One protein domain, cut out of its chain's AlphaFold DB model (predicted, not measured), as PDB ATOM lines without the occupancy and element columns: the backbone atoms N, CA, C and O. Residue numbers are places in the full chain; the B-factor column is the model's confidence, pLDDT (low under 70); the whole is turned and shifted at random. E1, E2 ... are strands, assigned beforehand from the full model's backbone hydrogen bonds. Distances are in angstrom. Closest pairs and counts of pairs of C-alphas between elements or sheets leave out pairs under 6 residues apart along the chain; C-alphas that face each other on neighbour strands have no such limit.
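Overview. This is residues 58 to 167 of the 173 residues of the protein "mucin-5AC-like" of Salmo salar (UniProt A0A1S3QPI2). Two sheets stand partly face to face as a sandwich, a large, strongly twisted sheet of six strands, E3 to E8, and a smaller one of four, E9 to E12, that covers part of it with its strands nearly aligned. A small hairpin of E1 and E2 lies off to one side, apart from both sheets. The printed part has 110 residues with twelve named strands, E1 to E12 in order along the chain, and no named helix; the class is all strand. The sheets run E3 E4 E5 E6 E7 E8, E9 E10 E11 E12 and E1 E2, each antiparallel throughout. The whole is compact, with a radius of gyration of the C-alphas of 14.4 A and spans of 39 by 36 by 22 A.

Arrangement. Residues 58 to 59 pair antiparallel with residues 63 to 64 of E1, residues 63 to 65. E1 forms a hairpin with E2, residues 71 to 73, where N 64 and O 72 are 2.9 A apart. A meander, each strand the antiparallel neighbour of the one before, follows: E3, residues 79 to 84; E4, 95 to 104; E5, 107 to 117; E6, 120 to 125; E7, 128 to 131; E8, 134 to 136. Its edge strands are E3 and E8. N 80 and O 99 of E3 and E4 are 2.8 A apart, N 98 and O 114 of E4 and E5 2.8 A, N 115 and O 122 of E5 and E6 2.8 A, N 123 and O 130 of E6 and E7 2.9 A, and N 136 and O 129 of E7 and E8 2.9 A. E8 and E9, residues 140 to 142, meet only through their link, where the chain changes sheets. E9 opens a second meander with E10, residues 145 to 149, E11, 154 to 158, and E12, 163 to 166. Here N 140 and O 147 are 2.9 A apart, N 146 and O 157 2.8 A, and N 156 and O 164 2.8 A. In the sandwich, two sheets face to face, the facing parts are 10.5 A centre to centre, their best planes 8 degrees apart and their strands at 15 degrees. The closest C-alphas of E5 and E11, Leu 117 and Ala 158, are 7.5 A apart. E5 and E12 are only just apart, closest 8.2 A.

Along the chain. E1 is 7.0 A long from first to last C-alpha and begins at C-alpha 63, (141.579, -206.008, 264.025). E2 spans 7.3 A, E3 13.7 A, E4 28.5 A, and E5, the longest by residues, 29.8 A from C-alpha 107 at (146.663, -203.449, 252.251). E6 spans 16.4 A, E7 10.3 A, E8 6.3 A, E9 7.0 A, E10 13.8 A and E11 13.3 A. E12 spans 10.3 A and ends at C-alpha 166, (130.382, -205.239, 254.591).

Size, cuts and confidence. The C-alphas of Ser 89 and Asp 105 are the two farthest apart, 44.5 A. The printed part has no cut and no long link; the link E3 to E4, ten residues, is short, and the others are tight. The mean pLDDT of the printed part is 93.9, and residue 88 alone is under 70.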
ATOM      1  N   THR A  58     135.202-206.777 262.374       97.56
ATOM      2  CA  THR A  58     136.612-206.715 261.971       97.56
ATOM      3  C   THR A  58     136.833-205.527 261.042       97.56
ATOM      4  O   THR A  58     135.910-205.163 260.321       97.56
ATOM      5  N   TRP A  59     138.009-204.902 261.088       97.19
ATOM      6  CA  TRP A  59     138.356-203.727 260.277       97.19
ATOM      7  C   TRP A  59     139.875-203.577 260.135       97.19
ATOM      8  O   TRP A  59     140.645-204.133 260.931       97.19
ATOM      9  N   GLY A  60     140.308-202.796 259.145       95.44
ATOM     10  CA  GLY A  60     141.689-202.359 258.979       95.44
ATOM     11  C   GLY A  60     142.715-203.489 258.985       95.44
ATOM     12  O   GLY A  60     142.517-204.564 258.412       95.44
ATOM     13  N   ASN A  61     143.824-203.230 259.681       95.00
ATOM     14  CA  ASN A  61     144.973-204.124 259.790       95.00
ATOM     15  C   ASN A  61     144.708-205.294 260.756       95.00
ATOM     16  O   ASN A  61     145.271-205.370 261.852       95.00
ATOM     17  N   TYR A  62     143.823-206.200 260.335       95.44
ATOM     18  CA  TYR A  62     143.496-207.455 261.015       95.44
ATOM     19  C   TYR A  62     142.908-207.300 262.423       95.44
ATOM     20  O   TYR A  62     143.063-208.205 263.241       95.44
ATOM     21  N   HIS A  63     142.234-206.188 262.729       96.25
ATOM     22  CA  HIS A  63     141.579-206.008 264.025       96.25
ATOM     23  C   HIS A  63     140.255-206.762 264.083       96.25
ATOM     24  O   HIS A  63     139.505-206.786 263.108       96.25
ATOM     25  N   TYR A  64     139.959-207.341 265.240       96.50
ATOM     26  CA  TYR A  64     138.693-207.992 265.550       96.50
ATOM     27  C   TYR A  64     138.168-207.480 266.884       96.50
ATOM     28  O   TYR A  64     138.948-207.193 267.794       96.50
ATOM     29  N   LYS A  65     136.844-207.407 266.996       94.88
ATOM     30  CA  LYS A  65     136.115-207.174 268.240       94.88
ATOM     31  C   LYS A  65     135.052-208.252 268.408       94.88
ATOM     32  O   LYS A  65     134.236-208.434 267.502       94.88
ATOM     33  N   THR A  66     135.042-208.935 269.548       94.50
ATOM     34  CA  THR A  66     134.012-209.929 269.885       94.50
ATOM     35  C   THR A  66     132.671-209.266 270.214       94.50
ATOM     36  O   THR A  66     132.584-208.051 270.403       94.50
ATOM     37  N   TYR A  67     131.614-210.076 270.321       92.50
ATOM     38  CA  TYR A  67     130.304-209.628 270.807       92.50
ATOM     39  C   TYR A  67     130.367-209.035 272.226       92.50
ATOM     40  O   TYR A  67     129.671-208.061 272.509       92.50
ATOM     41  N   ASP A  68     131.249-209.573 273.075       91.12
ATOM     42  CA  ASP A  68     131.446-209.142 274.465       91.12
ATOM     43  C   ASP A  68     132.382-207.925 274.595       91.12
ATOM     44  O   ASP A  68     132.487-207.319 275.664       91.12
ATOM     45  N   GLY A  69     133.003-207.505 273.485       90.19
ATOM     46  CA  GLY A  69     133.807-206.288 273.398       90.19
ATOM     47  C   GLY A  69     135.317-206.486 273.539       90.19
ATOM     48  O   GLY A  69     136.023-205.486 273.687       90.19
ATOM     49  N   ASP A  70     135.813-207.723 273.466       90.50
ATOM     50  CA  ASP A  70     137.248-208.031 273.486       90.50
ATOM     51  C   ASP A  70     137.896-207.748 272.134       90.50
ATOM     52  O   ASP A  70     137.324-208.065 271.090       90.50
ATOM     53  N   PHE A  71     139.118-207.210 272.153       94.06
ATOM     54  CA  PHE A  71     139.881-206.869 270.955       94.06
ATOM     55  C   PHE A  71     141.091-207.781 270.777       94.06
ATOM     56  O   PHE A  71     141.833-208.034 271.725       94.06
ATOM     57  N   PHE A  72     141.332-208.219 269.544       94.88
ATOM     58  CA  PHE A  72     142.526-208.986 269.182       94.88
ATOM     59  C   PHE A  72     142.882-208.791 267.702       94.88
ATOM     60  O   PHE A  72     142.133-208.169 266.946       94.88
ATOM     61  N   GLN A  73     144.045-209.306 267.292       95.81
ATOM     62  CA  GLN A  73     144.493-209.297 265.902       95.81
ATOM     63  C   GLN A  73     144.759-210.712 265.389       95.81
ATOM     64  O   GLN A  73     145.353-211.526 266.095       95.81
ATOM     65  N   LEU A  74     144.354-210.986 264.146       93.19
ATOM     66  CA  LEU A  74     144.651-212.236 263.436       93.19
ATOM     67  C   LEU A  74     145.292-211.922 262.075       93.19
ATOM     68  O   LEU A  74     144.568-211.840 261.084       93.19
ATOM     69  N   PRO A  75     146.624-211.721 262.011       93.06
ATOM     70  CA  PRO A  75     147.341-211.267 260.816       93.06
ATOM     71  C   PRO A  75     147.554-212.392 259.799       93.06
ATOM     72  O   PRO A  75     148.675-212.796 259.497       93.06
ATOM     73  N   TYR A  76     146.454-212.943 259.307       92.06
ATOM     74  CA  TYR A  76     146.446-214.124 258.465       92.06
ATOM     75  C   TYR A  76     145.370-214.016 257.377       92.06
ATOM     76  O   TYR A  76     144.303-213.435 257.575       92.06
ATOM     77  N   THR A  77     145.643-214.628 256.226       93.81
ATOM     78  CA  THR A  77     144.813-214.562 255.007       93.81
ATOM     79  C   THR A  77     143.980-215.826 254.769       93.81
ATOM     80  O   THR A  77     143.372-216.011 253.712       93.81
ATOM     81  N   CYS A  78     143.937-216.729 255.751       90.94
ATOM     82  CA  CYS A  78     143.099-217.915 255.666       90.94
ATOM     83  C   CYS A  78     141.610-217.538 255.689       90.94
ATOM     84  O   CYS A  78     141.208-216.411 255.976       90.94
ATOM     85  N   ASN A  79     140.774-218.521 255.384       95.25
ATOM     86  CA  ASN A  79     139.344-218.406 255.597       95.25
ATOM     87  C   ASN A  79     139.013-218.651 257.081       95.25
ATOM     88  O   ASN A  79     139.411-219.676 257.639       95.25
ATOM     89  N   TYR A  80     138.265-217.733 257.690       92.62
ATOM     90  CA  TYR A  80     137.890-217.743 259.104       92.62
ATOM     91  C   TYR A  80     136.386-217.836 259.275       92.62
ATOM     92  O   TYR A  80     135.643-217.163 258.571       92.62
ATOM     93  N   VAL A  81     135.947-218.596 260.276       95.81
ATOM     94  CA  VAL A  81     134.583-218.484 260.798       95.81
ATOM     95  C   VAL A  81     134.558-217.293 261.749       95.81
ATOM     96  O   VAL A  81     135.151-217.355 262.822       95.81
ATOM     97  N   LEU A  82     133.896-216.208 261.348       96.38
ATOM     98  CA  LEU A  82     133.731-215.021 262.189       96.38
ATOM     99  C   LEU A  82     132.685-215.271 263.275       96.38
ATOM    100  O   LEU A  82     132.865-214.895 264.430       96.38
ATOM    101  N   SER A  83     131.571-215.895 262.897       95.38
ATOM    102  CA  SER A  83     130.492-216.223 263.818       95.38
ATOM    103  C   SER A  83     129.654-217.363 263.260       95.38
ATOM    104  O   SER A  83     129.341-217.398 262.073       95.38
ATOM    105  N   SER A  84     129.276-218.306 264.108       94.12
ATOM    106  CA  SER A  84     128.384-219.397 263.737       94.12
ATOM    107  C   SER A  84     127.512-219.789 264.915       94.12
ATOM    108  O   SER A  84     127.865-219.566 266.075       94.12
ATOM    109  N   LEU A  85     126.371-220.404 264.615       89.88
ATOM    110  CA  LEU A  85     125.620-221.112 265.637       89.88
ATOM    111  C   LEU A  85     126.285-222.471 265.874       89.88
ATOM    112  O   LEU A  85     126.281-223.331 264.989       89.88
ATOM    113  N   CYS A  86     126.840-222.675 267.070       85.50
ATOM    114  CA  CYS A  86     127.389-223.967 267.473       85.50
ATOM    115  C   CYS A  86     126.333-225.064 267.281       85.50
ATOM    116  O   CYS A  86     125.213-224.953 267.782       85.50
ATOM    117  N   LYS A  87     126.688-226.115 266.532       75.44
ATOM    118  CA  LYS A  87     125.758-227.193 266.176       75.44
ATOM    119  C   LYS A  87     125.144-227.800 267.435       75.44
ATOM    120  O   LYS A  87     125.858-228.303 268.300       75.44
ATOM    121  N   SER A  88     123.814-227.785 267.500       68.25
ATOM    122  CA  SER A  88     123.072-228.569 268.486       68.25
ATOM    123  C   SER A  88     123.173-230.063 268.149       68.25
ATOM    124  O   SER A  88     123.592-230.437 267.051       68.25
ATOM    125  N   SER A  89     122.752-230.934 269.065       72.19
ATOM    126  CA  SER A  89     122.731-232.395 268.889       72.19
ATOM    127  C   SER A  89     121.977-232.866 267.634       72.19
ATOM    128  O   SER A  89     122.217-233.968 267.153       72.19
ATOM    129  N   SER A  90     121.111-232.021 267.066       75.38
ATOM    130  CA  SER A  90     120.410-232.244 265.797       75.38
ATOM    131  C   SER A  90     121.278-232.070 264.541       75.38
ATOM    132  O   SER A  90     120.809-232.351 263.441       75.38
ATOM    133  N   GLY A  91     122.511-231.568 264.662       74.31
ATOM    134  CA  GLY A  91     123.396-231.275 263.528       74.31
ATOM    135  C   GLY A  91     122.966-230.075 262.674       74.31
ATOM    136  O   GLY A  91     123.630-229.767 261.682       74.31
ATOM    137  N   TYR A  92     121.884-229.391 263.055       81.12
ATOM    138  CA  TYR A  92     121.368-228.214 262.368       81.12
ATOM    139  C   TYR A  92     122.221-226.974 262.673       81.12
ATOM    140  O   TYR A  92     122.546-226.690 263.826       81.12
ATOM    141  N   GLU A  93     122.568-226.235 261.621       84.06
ATOM    142  CA  GLU A  93     123.362-225.006 261.664       84.06
ATOM    143  C   GLU A  93     122.526-223.890 261.033       84.06
ATOM    144  O   GLU A  93     122.410-223.823 259.807       84.06
ATOM    145  N   ALA A  94     121.908-223.055 261.875       89.12
ATOM    146  CA  ALA A  94     121.037-221.967 261.422       89.12
ATOM    147  C   ALA A  94     121.827-220.910 260.644       89.12
ATOM    148  O   ALA A  94     121.399-220.460 259.582       89.12
ATOM    149  N   PHE A  95     123.017-220.553 261.144       93.88
ATOM    150  CA  PHE A  95     123.909-219.661 260.427       93.88
ATOM    151  C   PHE A  95     125.391-219.980 260.612       93.88
ATOM    152  O   PHE A  95     125.822-220.504 261.643       93.88
ATOM    153  N   ASN A  96     126.170-219.609 259.598       96.00
ATOM    154  CA  ASN A  96     127.626-219.616 259.613       96.00
ATOM    155  C   ASN A  96     128.135-218.454 258.761       96.00
ATOM    156  O   ASN A  96     127.777-218.367 257.590       96.00
ATOM    157  N   ILE A  97     128.932-217.567 259.347       97.75
ATOM    158  CA  ILE A  97     129.510-216.393 258.701       97.75
ATOM    159  C   ILE A  97     131.012-216.603 258.633       97.75
ATOM    160  O   ILE A  97     131.676-216.781 259.660       97.75
ATOM    161  N   GLN A  98     131.542-216.559 257.420       98.06
ATOM    162  CA  GLN A  98     132.959-216.698 257.148       98.06
ATOM    163  C   GLN A  98     133.467-215.507 256.358       98.06
ATOM    164  O   GLN A  98     132.736-214.902 255.572       98.06
ATOM    165  N   LEU A  99     134.740-215.202 256.555       97.94
ATOM    166  CA  LEU A  99     135.449-214.216 255.764       97.94
ATOM    167  C   LEU A  99     136.826-214.743 255.397       97.94
ATOM    168  O   LEU A  99     137.436-215.513 256.143       97.94
ATOM    169  N   GLN A 100     137.334-214.274 254.270       97.81
ATOM    170  CA  GLN A 100     138.706-214.494 253.855       97.81
ATOM    171  C   GLN A 100     139.367-213.144 253.610       97.81
ATOM    172  O   GLN A 100     138.816-212.293 252.907       97.81
ATOM    173  N   ARG A 101     140.547-212.954 254.200       96.31
ATOM    174  CA  ARG A 101     141.391-211.786 253.943       96.31
ATOM    175  C   ARG A 101     142.406-212.091 252.849       96.31
ATOM    176  O   ARG A 101     142.819-213.233 252.665       96.31
ATOM    177  N   GLY A 102     142.809-211.056 252.134       95.00
ATOM    178  CA  GLY A 102     143.941-211.056 251.220       95.00
ATOM    179  C   GLY A 102     144.659-209.715 251.292       95.00
ATOM    180  O   GLY A 102     144.332-208.876 252.131       95.00
ATOM    181  N   GLU A 103     145.619-209.518 250.398       93.19
ATOM    182  CA  GLU A 103     146.290-208.232 250.227       93.19
ATOM    183  C   GLU A 103     145.938-207.661 248.855       93.19
ATOM    184  O   GLU A 103     146.135-208.323 247.833       93.19
ATOM    185  N   VAL A 104     145.405-206.443 248.841       92.81
ATOM    186  CA  VAL A 104     145.147-205.661 247.627       92.81
ATOM    187  C   VAL A 104     145.980-204.393 247.749       92.81
ATOM    188  O   VAL A 104     145.877-203.683 248.742       92.81
ATOM    189  N   ASP A 105     146.884-204.164 246.795       92.81
ATOM    190  CA  ASP A 105     147.829-203.035 246.817       92.81
ATOM    191  C   ASP A 105     148.650-202.921 248.122       92.81
ATOM    192  O   ASP A 105     149.009-201.834 248.572       92.81
ATOM    193  N   GLY A 106     148.963-204.067 248.740       91.31
ATOM    194  CA  GLY A 106     149.715-204.151 249.997       91.31
ATOM    195  C   GLY A 106     148.897-203.835 251.255       91.31
ATOM    196  O   GLY A 106     149.473-203.730 252.339       91.31
ATOM    197  N   LEU A 107     147.573-203.691 251.135       93.56
ATOM    198  CA  LEU A 107     146.663-203.449 252.251       93.56
ATOM    199  C   LEU A 107     145.840-204.704 252.584       93.56
ATOM    200  O   LEU A 107     145.361-205.381 251.670       93.56
ATOM    201  N   PRO A 108     145.642-205.028 253.879       94.50
ATOM    202  CA  PRO A 108     144.760-206.111 254.300       94.50
ATOM    203  C   PRO A 108     143.290-205.827 253.969       94.50
ATOM    204  O   PRO A 108     142.622-205.064 254.665       94.50
ATOM    205  N   THR A 109     142.755-206.527 252.976       96.38
ATOM    206  CA  THR A 109     141.375-206.360 252.497       96.38
ATOM    207  C   THR A 109     140.595-207.658 252.686       96.38
ATOM    208  O   THR A 109     141.150-208.759 252.587       96.38
ATOM    209  N   ILE A 110     139.295-207.568 252.974       97.75
ATOM    210  CA  ILE A 110     138.414-208.738 252.951       97.75
ATOM    211  C   ILE A 110     138.116-209.029 251.481       97.75
ATOM    212  O   ILE A 110     137.564-208.201 250.776       97.75
ATOM    213  N   THR A 111     138.506-210.195 250.977       97.12
ATOM    214  CA  THR A 111     138.332-210.532 249.550       97.12
ATOM    215  C   THR A 111     137.059-211.328 249.293       97.12
ATOM    216  O   THR A 111     136.543-211.353 248.172       97.12
ATOM    217  N   LYS A 112     136.542-211.982 250.338       98.19
ATOM    218  CA  LYS A 112     135.334-212.797 250.280       98.19
ATOM    219  C   LYS A 112     134.629-212.830 251.627       98.19
ATOM    220  O   LYS A 112     135.269-213.039 252.659       98.19
ATOM    221  N   VAL A 113     133.307-212.725 251.585       98.56
ATOM    222  CA  VAL A 113     132.403-212.988 252.707       98.56
ATOM    223  C   VAL A 113     131.410-214.065 252.281       98.56
ATOM    224  O   VAL A 113     130.768-213.948 251.236       98.56
ATOM    225  N   SER A 114     131.273-215.115 253.084       98.19
ATOM    226  CA  SER A 114     130.375-216.237 252.812       98.19
ATOM    227  C   SER A 114     129.449-216.465 254.001       98.19
ATOM    228  O   SER A 114     129.897-216.517 255.145       98.19
ATOM    229  N   LEU A 115     128.155-216.619 253.738       97.38
ATOM    230  CA  LEU A 115     127.138-216.873 254.745       97.38
ATOM    231  C   LEU A 115     126.369-218.134 254.378       97.38
ATOM    232  O   LEU A 115     125.886-218.285 253.260       97.38
ATOM    233  N   LYS A 116     126.185-219.019 255.345       95.19
ATOM    234  CA  LYS A 116     125.169-220.066 255.286       95.19
ATOM    235  C   LYS A 116     123.994-219.604 256.134       95.19
ATOM    236  O   LYS A 116     124.204-219.333 257.307       95.19
ATOM    237  N   LEU A 117     122.801-219.491 255.554       94.25
ATOM    238  CA  LEU A 117     121.578-218.989 256.194       94.25
ATOM    239  C   LEU A 117     120.447-220.002 255.985       94.25
ATOM    240  O   LEU A 117     119.922-220.132 254.877       94.25
ATOM    241  N   ASP A 118     120.115-220.764 257.027       89.62
ATOM    242  CA  ASP A 118     119.150-221.877 257.002       89.62
ATOM    243  C   ASP A 118     119.332-222.815 255.793       89.62
ATOM    244  O   ASP A 118     118.384-223.194 255.107       89.62
ATOM    245  N   GLY A 119     120.586-223.162 255.492       89.06
ATOM    246  CA  GLY A 119     120.940-224.039 254.371       89.06
ATOM    247  C   GLY A 119     121.132-223.347 253.019       89.06
ATOM    248  O   GLY A 119     121.647-223.988 252.106       89.06
ATOM    249  N   THR A 120     120.810-222.057 252.884       93.94
ATOM    250  CA  THR A 120     121.154-221.271 251.687       93.94
ATOM    251  C   THR A 120     122.571-220.724 251.798       93.94
ATOM    252  O   THR A 120     122.927-220.162 252.830       93.94
ATOM    253  N   PHE A 121     123.377-220.869 250.750       96.44
ATOM    254  CA  PHE A 121     124.733-220.325 250.703       96.44
ATOM    255  C   PHE A 121     124.750-218.999 249.942       96.44
ATOM    256  O   PHE A 121     124.378-218.954 248.773       96.44
ATOM    257  N   VAL A 122     125.180-217.929 250.598       97.75
ATOM    258  CA  VAL A 122     125.359-216.594 250.025       97.75
ATOM    259  C   VAL A 122     126.850-216.282 250.022       97.75
ATOM    260  O   VAL A 122     127.514-216.442 251.040       97.75
ATOM    261  N   GLU A 123     127.384-215.820 248.900       98.44
ATOM    262  CA  GLU A 123     128.791-215.438 248.784       98.44
ATOM    263  C   GLU A 123     128.922-214.077 248.105       98.44
ATOM    264  O   GLU A 123     128.300-213.823 247.069       98.44
ATOM    265  N   LEU A 124     129.735-213.210 248.705       98.25
ATOM    266  CA  LEU A 124     130.093-211.896 248.201       98.25
ATOM    267  C   LEU A 124     131.603-211.897 247.973       98.25
ATOM    268  O   LEU A 124     132.373-212.052 248.921       98.25
ATOM    269  N   ALA A 125     132.024-211.754 246.722       96.94
ATOM    270  CA  ALA A 125     133.433-211.743 246.341       96.94
ATOM    271  C   ALA A 125     133.623-210.993 245.022       96.94
ATOM    272  O   ALA A 125     132.812-211.128 244.100       96.94
ATOM    273  N   ASN A 126     134.716-210.233 244.900       90.44
ATOM    274  CA  ASN A 126     135.082-209.521 243.668       90.44
ATOM    275  C   ASN A 126     133.929-208.658 243.099       90.44
ATOM    276  O   ASN A 126     133.636-208.708 241.902       90.44
ATOM    277  N   GLY A 127     133.200-207.950 243.972       90.38
ATOM    278  CA  GLY A 127     132.041-207.110 243.624       90.38
ATOM    279  C   GLY A 127     130.781-207.866 243.171       90.38
ATOM    280  O   GLY A 127     129.760-207.242 242.862       90.38
ATOM    281  N   ASN A 128     130.826-209.200 243.131       96.00
ATOM    282  CA  ASN A 128     129.713-210.056 242.743       96.00
ATOM    283  C   ASN A 128     129.025-210.654 243.969       96.00
ATOM    284  O   ASN A 128     129.667-210.967 244.969       96.00
ATOM    285  N   VAL A 129     127.718-210.882 243.838       97.88
ATOM    286  CA  VAL A 129     126.911-211.614 244.816       97.88
ATOM    287  C   VAL A 129     126.404-212.888 244.158       97.88
ATOM    288  O   VAL A 129     125.894-212.851 243.034       97.88
ATOM    289  N   SER A 130     126.541-214.016 244.844       97.94
ATOM    290  CA  SER A 130     125.973-215.291 244.417       97.94
ATOM    291  C   SER A 130     125.158-215.944 245.527       97.94
ATOM    292  O   SER A 130     125.447-215.785 246.712       97.94
ATOM    293  N   VAL A 131     124.117-216.668 245.125       97.81
ATOM    294  CA  VAL A 131     123.241-217.443 246.003       97.81
ATOM    295  C   VAL A 131     123.187-218.865 245.459       97.81
ATOM    296  O   VAL A 131     122.815-219.083 244.308       97.81
ATOM    297  N   ASN A 132     123.605-219.838 246.268       96.81
ATOM    298  CA  ASN A 132     123.768-221.244 245.892       96.81
ATOM    299  C   ASN A 132     124.606-221.426 244.610       96.81
ATOM    300  O   ASN A 132     124.277-222.238 243.748       96.81
ATOM    301  N   GLY A 133     125.675-220.633 244.467       96.94
ATOM    302  CA  GLY A 133     126.576-220.656 243.310       96.94
ATOM    303  C   GLY A 133     126.048-219.940 242.061       96.94
ATOM    304  O   GLY A 133     126.773-219.817 241.076       96.94
ATOM    305  N   LEU A 134     124.813-219.430 242.084       97.50
ATOM    306  CA  LEU A 134     124.238-218.657 240.986       97.50
ATOM    307  C   LEU A 134     124.442-217.166 241.242       97.50
ATOM    308  O   LEU A 134     124.044-216.650 242.284       97.50
ATOM    309  N   LYS A 135     125.054-216.460 240.291       97.81
ATOM    310  CA  LYS A 135     125.220-215.005 240.367       97.81
ATOM    311  C   LYS A 135     123.851-214.318 240.345       97.81
ATOM    312  O   LYS A 135     123.027-214.618 239.484       97.81
ATOM    313  N   VAL A 136     123.638-213.374 241.258       97.81
ATOM    314  CA  VAL A 136     122.394-212.602 241.377       97.81
ATOM    315  C   VAL A 136     122.662-211.106 241.242       97.81
ATOM    316  O   VAL A 136     123.781-210.631 241.445       97.81
ATOM    317  N   THR A 137     121.622-210.349 240.906       97.44
ATOM    318  CA  THR A 137     121.652-208.883 240.900       97.44
ATOM    319  C   THR A 137     120.976-208.370 242.162       97.44
ATOM    320  O   THR A 137     119.891-208.827 242.507       97.44
ATOM    321  N   ILE A 138     121.621-207.425 242.844       96.56
ATOM    322  CA  ILE A 138     121.072-206.762 244.028       96.56
ATOM    323  C   ILE A 138     120.261-205.512 243.625       96.56
ATOM    324  O   ILE A 138     120.656-204.834 242.673       96.56
ATOM    325  N   PRO A 139     119.160-205.178 244.327       97.69
ATOM    326  CA  PRO A 139     118.650-205.842 245.526       97.69
ATOM    327  C   PRO A 139     118.087-207.239 245.236       97.69
ATOM    328  O   PRO A 139     117.443-207.461 244.213       97.69
ATOM    329  N   PHE A 140     118.342-208.182 246.141       97.81
ATOM    330  CA  PHE A 140     117.937-209.579 245.993       97.81
ATOM    331  C   PHE A 140     117.256-210.071 247.266       97.81
ATOM    332  O   PHE A 140     117.802-209.934 248.356       97.81
ATOM    333  N   GLY A 141     116.075-210.672 247.136       95.31
ATOM    334  CA  GLY A 141     115.317-211.204 248.263       95.31
ATOM    335  C   GLY A 141     114.897-212.645 248.039       95.31
ATOM    336  O   GLY A 141     114.407-212.999 246.969       95.31
ATOM    337  N   GLN A 142     115.030-213.456 249.082       91.44
ATOM    338  CA  GLN A 142     114.481-214.804 249.161       91.44
ATOM    339  C   GLN A 142     113.805-214.981 250.528       91.44
ATOM    340  O   GLN A 142     114.046-214.208 251.448       91.44
ATOM    341  N   PHE A 143     112.922-215.971 250.674       86.94
ATOM    342  CA  PHE A 143     112.019-216.149 251.823       86.94
ATOM    343  C   PHE A 143     112.562-215.759 253.211       86.94
ATOM    344  O   PHE A 143     111.803-215.190 254.004       86.94
ATOM    345  N   ASN A 144     113.822-216.074 253.520       91.44
ATOM    346  CA  ASN A 144     114.458-215.868 254.819       91.44
ATOM    347  C   ASN A 144     115.590-214.825 254.840       91.44
ATOM    348  O   ASN A 144     116.101-214.567 255.928       91.44
ATOM    349  N   PHE A 145     115.960-214.192 253.721       96.62
ATOM    350  CA  PHE A 145     116.962-213.119 253.717       96.62
ATOM    351  C   PHE A 145     116.772-212.096 252.589       96.62
ATOM    352  O   PHE A 145     116.180-212.372 251.546       96.62
ATOM    353  N   PHE A 146     117.315-210.900 252.793       97.94
ATOM    354  CA  PHE A 146     117.317-209.808 251.828       97.94
ATOM    355  C   PHE A 146     118.705-209.175 251.744       97.94
ATOM    356  O   PHE A 146     119.329-208.928 252.774       97.94
ATOM    357  N   ILE A 147     119.175-208.930 250.525       98.31
ATOM    358  CA  ILE A 147     120.472-208.340 250.206       98.31
ATOM    359  C   ILE A 147     120.229-207.002 249.516       98.31
ATOM    360  O   ILE A 147     119.574-206.942 248.474       98.31
ATOM    361  N   GLU A 148     120.807-205.943 250.062       98.00
ATOM    362  CA  GLU A 148     120.751-204.589 249.515       98.00
ATOM    363  C   GLU A 148     122.136-203.946 249.526       98.00
ATOM    364  O   GLU A 148     122.969-204.255 250.376       98.00
ATOM    365  N   ARG A 149     122.390-203.040 248.580       97.19
ATOM    366  CA  ARG A 149     123.617-202.238 248.546       97.19
ATOM    367  C   ARG A 149     123.266-200.780 248.765       97.19
ATOM    368  O   ARG A 149     122.367-200.239 248.125       97.19
ATOM    369  N   THR A 150     123.997-200.172 249.682       96.00
ATOM    370  CA  THR A 150     124.012-198.732 249.917       96.00
ATOM    371  C   THR A 150     125.280-198.139 249.304       96.00
ATOM    372  O   THR A 150     126.091-198.850 248.716       96.00
ATOM    373  N   VAL A 151     125.475-196.831 249.459       94.69
ATOM    374  CA  VAL A 151     126.712-196.163 249.031       94.69
ATOM    375  C   VAL A 151     127.947-196.591 249.829       94.69
ATOM    376  O   VAL A 151     129.056-196.415 249.341       94.69
ATOM    377  N   SER A 152     127.772-197.129 251.041       95.44
ATOM    378  CA  SER A 152     128.882-197.400 251.966       95.44
ATOM    379  C   SER A 152     129.055-198.873 252.320       95.44
ATOM    380  O   SER A 152     130.083-199.230 252.883       95.44
ATOM    381  N   TYR A 153     128.055-199.715 252.059       97.44
ATOM    382  CA  TYR A 153     128.104-201.137 252.392       97.44
ATOM    383  C   TYR A 153     127.050-201.952 251.643       97.44
ATOM    384  O   TYR A 153     125.978-201.451 251.278       97.44
ATOM    385  N   VAL A 154     127.319-203.248 251.511       98.12
ATOM    386  CA  VAL A 154     126.313-204.275 251.229       98.12
ATOM    387  C   VAL A 154     125.778-204.805 252.551       98.12
ATOM    388  O   VAL A 154     126.548-205.116 253.458       98.12
ATOM    389  N   LYS A 155     124.455-204.901 252.665       98.12
ATOM    390  CA  LYS A 155     123.746-205.357 253.859       98.12
ATOM    391  C   LYS A 155     122.923-206.596 253.550       98.12
ATOM    392  O   LYS A 155     122.166-206.626 252.581       98.12
ATOM    393  N   ILE A 156     123.038-207.594 254.416       98.12
ATOM    394  CA  ILE A 156     122.270-208.836 254.381       98.12
ATOM    395  C   ILE A 156     121.432-208.889 255.650       98.12
ATOM    396  O   ILE A 156     121.971-208.896 256.753       98.12
ATOM    397  N   THR A 157     120.112-208.917 255.499       97.69
ATOM    398  CA  THR A 157     119.161-209.026 256.612       97.69
ATOM    399  C   THR A 157     118.491-210.388 256.555       97.69
ATOM    400  O   THR A 157     117.805-210.679 255.577       97.69
ATOM    401  N   ALA A 158     118.662-211.215 257.583       95.94
ATOM    402  CA  ALA A 158     118.045-212.533 257.680       95.94
ATOM    403  C   ALA A 158     116.903-212.549 258.709       95.94
ATOM    404  O   ALA A 158     116.978-211.914 259.762       95.94
ATOM    405  N   LYS A 159     115.849-213.329 258.445       92.56
ATOM    406  CA  LYS A 159     114.681-213.463 259.340       92.56
ATOM    407  C   LYS A 159     115.012-214.070 260.704       92.56
ATOM    408  O   LYS A 159     114.252-213.874 261.643       92.56
ATOM    409  N   LEU A 160     116.149-214.750 260.819       88.44
ATOM    410  CA  LEU A 160     116.685-215.279 262.077       88.44
ATOM    411  C   LEU A 160     117.250-214.196 263.023       88.44
ATOM    412  O   LEU A 160     117.842-214.533 264.042       88.44
ATOM    413  N   GLY A 161     117.076-212.908 262.703       90.81
ATOM    414  CA  GLY A 161     117.530-211.783 263.528       90.81
ATOM    415  C   GLY A 161     118.982-211.371 263.283       90.81
ATOM    416  O   GLY A 161     119.501-210.518 263.995       90.81
ATOM    417  N   LEU A 162     119.634-211.955 262.273       93.62
ATOM    418  CA  LEU A 162     121.005-211.639 261.886       93.62
ATOM    419  C   LEU A 162     121.031-210.523 260.837       93.62
ATOM    420  O   LEU A 162     120.306-210.573 259.838       93.62
ATOM    421  N   VAL A 163     121.921-209.557 261.042       96.56
ATOM    422  CA  VAL A 163     122.259-208.521 260.067       96.56
ATOM    423  C   VAL A 163     123.767-208.542 259.878       96.56
ATOM    424  O   VAL A 163     124.492-208.552 260.863       96.56
ATOM    425  N   VAL A 164     124.220-208.568 258.627       98.00
ATOM    426  CA  VAL A 164     125.643-208.501 258.269       98.00
ATOM    427  C   VAL A 164     125.848-207.361 257.287       98.00
ATOM    428  O   VAL A 164     125.087-207.232 256.324       98.00
ATOM    429  N   MET A 165     126.860-206.539 257.525       98.12
ATOM    430  CA  MET A 165     127.205-205.370 256.728       98.12
ATOM    431  C   MET A 165     128.694-205.384 256.389       98.12
ATOM    432  O   MET A 165     129.541-205.470 257.271       98.12
ATOM    433  N   TRP A 166     129.010-205.289 255.099       98.44
ATOM    434  CA  TRP A 166     130.382-205.239 254.591       98.44
ATOM    435  C   TRP A 166     130.570-203.992 253.735       98.44
ATOM    436  O   TRP A 166     129.789-203.769 252.810       98.44
ATOM    437  N   ASN A 167     131.616-203.210 254.000       97.44
ATOM    438  CA  ASN A 167     131.963-202.027 253.202       97.44
ATOM    439  C   ASN A 167     132.574-202.341 251.820       97.44
ATOM    440  O   ASN A 167     132.981-201.420 251.124       97.44
TER     441      ASN A 167